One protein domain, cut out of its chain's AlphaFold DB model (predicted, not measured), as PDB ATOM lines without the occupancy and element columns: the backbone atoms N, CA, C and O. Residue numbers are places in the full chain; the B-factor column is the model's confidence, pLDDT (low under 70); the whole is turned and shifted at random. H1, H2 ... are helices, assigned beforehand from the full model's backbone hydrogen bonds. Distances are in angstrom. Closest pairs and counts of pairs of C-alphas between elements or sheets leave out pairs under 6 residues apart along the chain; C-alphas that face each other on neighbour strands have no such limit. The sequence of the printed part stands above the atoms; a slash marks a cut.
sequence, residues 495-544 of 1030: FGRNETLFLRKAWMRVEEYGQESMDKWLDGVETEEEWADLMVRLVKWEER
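AT A GLANCE: This is residues 495 to 544 of the 1030 residues of the protein "Peptidase A1 domain-containing protein" of Dentipellis fragilis (UniProt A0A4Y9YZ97). Two longer helices, H2 and H4, cross at about a right angle, the first part of H2 packing on the later part of H4. The shorter H3 folds back from the far end of H2 toward H4, and the one-turn H1 sits at the other end of H2, near H4; residues 511 to 516, of which 511 to 512 belong to H2 and 515 to 516 to H3, stick out as a free corner. The printed part has 50 residues with four named helices, in the order H1, H2, H3, H4, and no named strand: its class is all helix. It is compact, with a radius of gyration of the C-alphas of 10.5 A, and rounded, with spans of 27 by 23 by 16 A.

IN THESE COORDINATES: H1 takes residues 495 to 498, 5.2 A from first to last C-alpha, and begins with C-alpha 495 at (34.435, 9.546, -57.495). H2 takes residues 500 to 512 and is 17.9 A long, from C-alpha 500 at (40.324, 13.631, -53.257). H3 takes residues 515 to 522, 10.4 A. H4, the longest helix, takes residues 528 to 544, 24.9 A, and ends with C-alpha 544 at (27.548, 20.925, -44.900).

HOW THE PARTS SIT: H1 is close to H2 but not clearly touching it; their closest C-alphas, those of Gly 496 and Leu 503, are 7.5 A apart. H1 is also close to H4 but not clearly touching, with the C-alphas of Gly 496 and Met 535 closest at 6.6 A. H2 and H4 touch, about perpendicular at 82 degrees, through residues 502 to 507 of H2 and 535 to 542 of H4; the closest C-alphas, those of Ala 506 and Glu 542, are 5.5 A apart. H2 and H3 touch only at the corner by their link, with the C-alphas of Val 510 and Met 518 closest at 5.9 A, and run opposite ways at a steep tilt of 41 degrees. H3 and H4 are close but not clearly touching, with the C-alphas of Trp 521 and Leu 534 closest at 7.5 A; they run opposite ways at a steep tilt of 60 degrees. H1 and H3 are apart. Every O i to N i+4 pair is within hydrogen-bond range in H2 and H3, and 12 of 13 are in H4; H1 is too short for such a pair.

THE WHOLE: The two C-alphas farthest apart, those of Asn 498 and Glu 516, are 27.8 A apart. The printed part has no cut. The three links, H1 to H2, H2 to H3 and H3 to H4, are tight. The mean pLDDT of the printed part is 89.7, and no printed residue is under 70.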
ATOM      1  N   PHE A 495      34.933   8.606 -58.510       83.62
ATOM      2  CA  PHE A 495      34.435   9.546 -57.495       83.62
ATOM      3  C   PHE A 495      35.484   9.837 -56.408       83.62
ATOM      4  O   PHE A 495      35.854  10.992 -56.204       83.62
ATOM      5  N   GLY A 496      36.039   8.807 -55.755       83.25
ATOM      6  CA  GLY A 496      37.033   8.993 -54.687       83.25
ATOM      7  C   GLY A 496      38.358   9.613 -55.161       83.25
ATOM      8  O   GLY A 496      39.093  10.219 -54.376       83.25
ATOM      9  N   ARG A 497      38.664   9.508 -56.459       78.75
ATOM     10  CA  ARG A 497      39.773  10.218 -57.108       78.75
ATOM     11  C   ARG A 497      39.429  11.689 -57.359       78.75
ATOM     12  O   ARG A 497      40.204  12.548 -56.945       78.75
ATOM     13  N   ASN A 498      38.282  11.979 -57.971       76.00
ATOM     14  CA  ASN A 498      37.837  13.343 -58.280       76.00
ATOM     15  C   ASN A 498      37.661  14.169 -56.990       76.00
ATOM     16  O   ASN A 498      38.223  15.257 -56.859       76.00
ATOM     17  N   GLU A 499      37.009  13.594 -55.978       80.56
ATOM     18  CA  GLU A 499      36.757  14.234 -54.680       80.56
ATOM     19  C   GLU A 499      37.932  14.145 -53.690       80.56
ATOM     20  O   GLU A 499      37.785  14.465 -52.508       80.56
ATOM     21  N   THR A 500      39.140  13.767 -54.134       78.06
ATOM     22  CA  THR A 500      40.324  13.631 -53.257       78.06
ATOM     23  C   THR A 500      40.639  14.904 -52.450       78.06
ATOM     24  O   THR A 500      41.184  14.800 -51.350       78.06
ATOM     25  N   LEU A 501      40.272  16.103 -52.929       74.75
ATOM     26  CA  LEU A 501      40.431  17.344 -52.155       74.75
ATOM     27  C   LEU A 501      39.431  17.457 -50.990       74.75
ATOM     28  O   LEU A 501      39.844  17.812 -49.884       74.75
ATOM     29  N   PHE A 502      38.150  17.140 -51.206       79.38
ATOM     30  CA  PHE A 502      37.136  17.142 -50.143       79.38
ATOM     31  C   PHE A 502      37.349  15.980 -49.171       79.38
ATOM     32  O   PHE A 502      37.373  16.199 -47.962       79.38
ATOM     33  N   LEU A 503      37.630  14.776 -49.676       87.75
ATOM     34  CA  LEU A 503      37.960  13.607 -48.856       87.75
ATOM     35  C   LEU A 503      39.177  13.847 -47.958       87.75
ATOM     36  O   LEU A 503      39.157  13.456 -46.790       87.75
ATOM     37  N   ARG A 504      40.218  14.534 -48.450       85.81
ATOM     38  CA  ARG A 504      41.393  14.854 -47.627       85.81
ATOM     39  C   ARG A 504      41.086  15.895 -46.550       85.81
ATOM     40  O   ARG A 504      41.565  15.713 -45.433       85.81
ATOM     41  N   LYS A 505      40.280  16.930 -46.836       84.56
ATOM     42  CA  LYS A 505      39.787  17.872 -45.807       84.56
ATOM     43  C   LYS A 505      38.976  17.137 -44.737       84.56
ATOM     44  O   LYS A 505      39.313  17.218 -43.558       84.56
ATOM     45  N   ALA A 506      37.957  16.389 -45.166       90.31
ATOM     46  CA  ALA A 506      37.049  15.653 -44.295       90.31
ATOM     47  C   ALA A 506      37.830  14.710 -43.372       90.31
ATOM     48  O   ALA A 506      37.682  14.762 -42.151       90.31
ATOM     49  N   TRP A 507      38.738  13.910 -43.940       94.69
ATOM     50  CA  TRP A 507      39.558  12.987 -43.161       94.69
ATOM     51  C   TRP A 507      40.511  13.700 -42.199       94.69
ATOM     52  O   TRP A 507      40.656  13.262 -41.063       94.69
ATOM     53  N   MET A 508      41.111  14.832 -42.591       88.75
ATOM     54  CA  MET A 508      41.935  15.624 -41.669       88.75
ATOM     55  C   MET A 508      41.136  16.109 -40.451       88.75
ATOM     56  O   MET A 508      41.658  16.038 -39.343       88.75
ATOM     57  N   ARG A 509      39.862  16.503 -40.604       90.38
ATOM     58  CA  ARG A 509      39.004  16.840 -39.448       90.38
ATOM     59  C   ARG A 509      38.661  15.623 -38.584       90.38
ATOM     60  O   ARG A 509      38.592  15.744 -37.365       90.38
ATOM     61  N   VAL A 510      38.454  14.454 -39.196       93.94
ATOM     62  CA  VAL A 510      38.238  13.194 -38.459       93.94
ATOM     63  C   VAL A 510      39.480  12.823 -37.638       93.94
ATOM     64  O   VAL A 510      39.342  12.395 -36.496       93.94
ATOM     65  N   GLU A 511      40.684  13.061 -38.166       91.69
ATOM     66  CA  GLU A 511      41.945  12.909 -37.428       91.69
ATOM     67  C   GLU A 511      42.129  13.985 -36.335       91.69
ATOM     68  O   GLU A 511      42.585  13.664 -35.239       91.69
ATOM     69  N   GLU A 512      41.729  15.242 -36.578       90.44
ATOM     70  CA  GLU A 512      41.730  16.327 -35.574       90.44
ATOM     71  C   GLU A 512      40.793  16.044 -34.385       90.44
ATOM     72  O   GLU A 512      41.076  16.471 -33.263       90.44
ATOM     73  N   TYR A 513      39.699  15.307 -34.602       92.31
ATOM     74  CA  TYR A 513      38.789  14.850 -33.542       92.31
ATOM     75  C   TYR A 513      39.294  13.596 -32.798       92.31
ATOM     76  O   TYR A 513      38.675  13.170 -31.821       92.31
ATOM     77  N   GLY A 514      40.439  13.039 -33.201       93.06
ATOM     78  CA  GLY A 514      41.143  11.970 -32.495       93.06
ATOM     79  C   GLY A 514      40.600  10.558 -32.739       93.06
ATOM     80  O   GLY A 514      39.631  10.339 -33.465       93.06
ATOM     81  N   GLN A 515      41.256   9.579 -32.106       92.12
ATOM     82  CA  GLN A 515      41.067   8.153 -32.398       92.12
ATOM     83  C   GLN A 515      39.607   7.694 -32.258       92.12
ATOM     84  O   GLN A 515      39.095   7.060 -33.167       92.12
ATOM     85  N   GLU A 516      38.892   8.106 -31.203       93.38
ATOM     86  CA  GLU A 516      37.476   7.746 -31.005       93.38
ATOM     87  C   GLU A 516      36.563   8.248 -32.146       93.38
ATOM     88  O   GLU A 516      35.513   7.663 -32.414       93.38
ATOM     89  N   SER A 517      36.946   9.327 -32.841       94.69
ATOM     90  CA  SER A 517      36.245   9.780 -34.046       94.69
ATOM     91  C   SER A 517      36.603   8.922 -35.258       94.69
ATOM     92  O   SER A 517      35.712   8.582 -36.030       94.69
ATOM     93  N   MET A 518      37.876   8.554 -35.430       95.00
ATOM     94  CA  MET A 518      38.311   7.647 -36.501       95.00
ATOM     95  C   MET A 518      37.642   6.273 -36.371       95.00
ATOM     96  O   MET A 518      37.066   5.789 -37.342       95.00
ATOM     97  N   ASP A 519      37.639   5.696 -35.168       94.00
ATOM     98  CA  ASP A 519      37.042   4.390 -34.872       94.00
ATOM     99  C   ASP A 519      35.549   4.368 -35.246       94.00
ATOM    100  O   ASP A 519      35.094   3.454 -35.925       94.00
ATOM    101  N   LYS A 520      34.794   5.424 -34.904       94.06
ATOM    102  CA  LYS A 520      33.366   5.568 -35.257       94.06
ATOM    103  C   LYS A 520      33.090   5.767 -36.746       94.06
ATOM    104  O   LYS A 520      31.974   5.506 -37.183       94.06
ATOM    105  N   TRP A 521      34.051   6.279 -37.514       96.44
ATOM    106  CA  TRP A 521      33.914   6.370 -38.970       96.44
ATOM    107  C   TRP A 521      34.234   5.039 -39.658       96.44
ATOM    108  O   TRP A 521      33.665   4.782 -40.715       96.44
ATOM    109  N   LEU A 522      35.111   4.221 -39.066       96.38
ATOM    110  CA  LEU A 522      35.595   2.942 -39.605       96.38
ATOM    111  C   LEU A 522      34.819   1.710 -39.095       96.38
ATOM    112  O   LEU A 522      35.034   0.611 -39.604       96.38
ATOM    113  N   ASP A 523      33.943   1.875 -38.101       94.75
ATOM    114  CA  ASP A 523      33.088   0.811 -37.566       94.75
ATOM    115  C   ASP A 523      32.197   0.209 -38.665       94.75
ATOM    116  O   ASP A 523      31.451   0.922 -39.341       94.75
ATOM    117  N   GLY A 524      32.303  -1.107 -38.864       93.19
ATOM    118  CA  GLY A 524      31.591  -1.828 -39.922       93.19
ATOM    119  C   GLY A 524      32.001  -1.466 -41.357       93.19
ATOM    120  O   GLY A 524      31.156  -1.549 -42.243       93.19
ATOM    121  N   VAL A 525      33.250  -1.041 -41.595       96.31
ATOM    122  CA  VAL A 525      33.769  -0.745 -42.945       96.31
ATOM    123  C   VAL A 525      34.848  -1.755 -43.344       96.31
ATOM    124  O   VAL A 525      36.029  -1.603 -43.011       96.31
ATOM    125  N   GLU A 526      34.436  -2.792 -44.074       94.25
ATOM    126  CA  GLU A 526      35.292  -3.897 -44.519       94.25
ATOM    127  C   GLU A 526      35.285  -4.076 -46.050       94.25
ATOM    128  O   GLU A 526      36.350  -4.305 -46.632       94.25
ATOM    129  N   THR A 527      34.133  -3.945 -46.723       95.25
ATOM    130  CA  THR A 527      34.004  -4.177 -48.177       95.25
ATOM    131  C   THR A 527      34.259  -2.931 -49.034       95.25
ATOM    132  O   THR A 527      34.282  -1.797 -48.556       95.25
ATOM    133  N   GLU A 528      34.447  -3.126 -50.342       93.50
ATOM    134  CA  GLU A 528      34.662  -2.027 -51.294       93.50
ATOM    135  C   GLU A 528      33.433  -1.102 -51.408       93.50
ATOM    136  O   GLU A 528      33.584   0.112 -51.550       93.50
ATOM    137  N   GLU A 529      32.224  -1.649 -51.259       92.75
ATOM    138  CA  GLU A 529      30.963  -0.904 -51.222       92.75
ATOM    139  C   GLU A 529      30.813  -0.069 -49.936       92.75
ATOM    140  O   GLU A 529      30.377   1.082 -49.990       92.75
ATOM    141  N   GLU A 530      31.221  -0.611 -48.786       96.06
ATOM    142  CA  GLU A 530      31.219   0.102 -47.499       96.06
ATOM    143  C   GLU A 530      32.255   1.241 -47.498       96.06
ATOM    144  O   GLU A 530      31.988   2.344 -47.012       96.06
ATOM    145  N   TRP A 531      33.414   1.019 -48.129       95.94
ATOM    146  CA  TRP A 531      34.417   2.057 -48.381       95.94
ATOM    147  C   TRP A 531      33.921   3.152 -49.338       95.94
ATOM    148  O   TRP A 531      34.228   4.331 -49.129       95.94
ATOM    149  N   ALA A 532      33.143   2.795 -50.363       93.62
ATOM    150  CA  ALA A 532      32.512   3.755 -51.267       93.62
ATOM    151  C   ALA A 532      31.486   4.639 -50.534       93.62
ATOM    152  O   ALA A 532      31.544   5.868 -50.642       93.62
ATOM    153  N   ASP A 533      30.601   4.037 -49.732       92.88
ATOM    154  CA  ASP A 533      29.633   4.758 -48.896       92.88
ATOM    155  C   ASP A 533      30.320   5.678 -47.868       92.88
ATOM    156  O   ASP A 533      29.947   6.847 -47.746       92.88
ATOM    157  N   LEU A 534      31.379   5.212 -47.191       95.75
ATOM    158  CA  LEU A 534      32.182   6.044 -46.287       95.75
ATOM    159  C   LEU A 534      32.713   7.301 -46.990       95.75
ATOM    160  O   LEU A 534      32.619   8.400 -46.435       95.75
ATOM    161  N   MET A 535      33.239   7.166 -48.210       95.19
ATOM    162  CA  MET A 535      33.742   8.313 -48.970       95.19
ATOM    163  C   MET A 535      32.609   9.283 -49.341       95.19
ATOM    164  O   MET A 535      32.748  10.491 -49.137       95.19
ATOM    165  N   VAL A 536      31.456   8.781 -49.795       91.00
ATOM    166  CA  VAL A 536      30.277   9.619 -50.095       91.00
ATOM    167  C   VAL A 536      29.760  10.339 -48.838       91.00
ATOM    168  O   VAL A 536      29.421  11.525 -48.903       91.00
ATOM    169  N   ARG A 537      29.736   9.667 -47.678       94.06
ATOM    170  CA  ARG A 537      29.356  10.273 -46.390       94.06
ATOM    171  C   ARG A 537      30.333  11.356 -45.934       94.06
ATOM    172  O   ARG A 537      29.876  12.368 -45.405       94.06
ATOM    173  N   LEU A 538      31.641  11.170 -46.135       94.06
ATOM    174  CA  LEU A 538      32.665  12.159 -45.777       94.06
ATOM    175  C   LEU A 538      32.568  13.432 -46.625       94.06
ATOM    176  O   LEU A 538      32.614  14.525 -46.060       94.06
ATOM    177  N   VAL A 539      32.378  13.315 -47.947       86.00
ATOM    178  CA  VAL A 539      32.195  14.485 -48.832       86.00
ATOM    179  C   VAL A 539      30.957  15.279 -48.413       86.00
ATOM    180  O   VAL A 539      31.078  16.451 -48.058       86.00
ATOM    181  N   LYS A 540      29.799  14.613 -48.288       85.00
ATOM    182  CA  LYS A 540      28.533  15.238 -47.851       85.00
ATOM    183  C   LYS A 540      28.581  15.818 -46.433       85.00
ATOM    184  O   LYS A 540      27.722  16.614 -46.057       85.00
ATOM    185  N   TRP A 541      29.529  15.383 -45.603       88.62
ATOM    186  CA  TRP A 541      29.756  15.941 -44.270       88.62
ATOM    187  C   TRP A 541      30.637  17.195 -44.309       88.62
ATOM    188  O   TRP A 541      30.332  18.152 -43.598       88.62
ATOM    189  N   GLU A 542      31.661  17.232 -45.165       85.69
ATOM    190  CA  GLU A 542      32.484  18.427 -45.383       85.69
ATOM    191  C   GLU A 542      31.701  19.536 -46.105       85.69
ATOM    192  O   GLU A 542      31.797  20.689 -45.694       85.69
ATOM    193  N   GLU A 543      30.869  19.204 -47.102       79.19
ATOM    194  CA  GLU A 543      30.004  20.168 -47.810       79.19
ATOM    195  C   GLU A 543      29.133  20.965 -46.817       79.19
ATOM    196  O   GLU A 543      29.276  22.186 -46.714       79.19
ATOM    197  N   ARG A 544      28.358  20.280 -45.959       77.25
ATOM    198  CA  ARG A 544      27.548  20.925 -44.900       77.25
ATOM    199  C   ARG A 544      28.370  21.748 -43.898       77.25
ATOM    200  O   ARG A 544      27.866  22.711 -43.317       77.25
TER     201      ARG A 544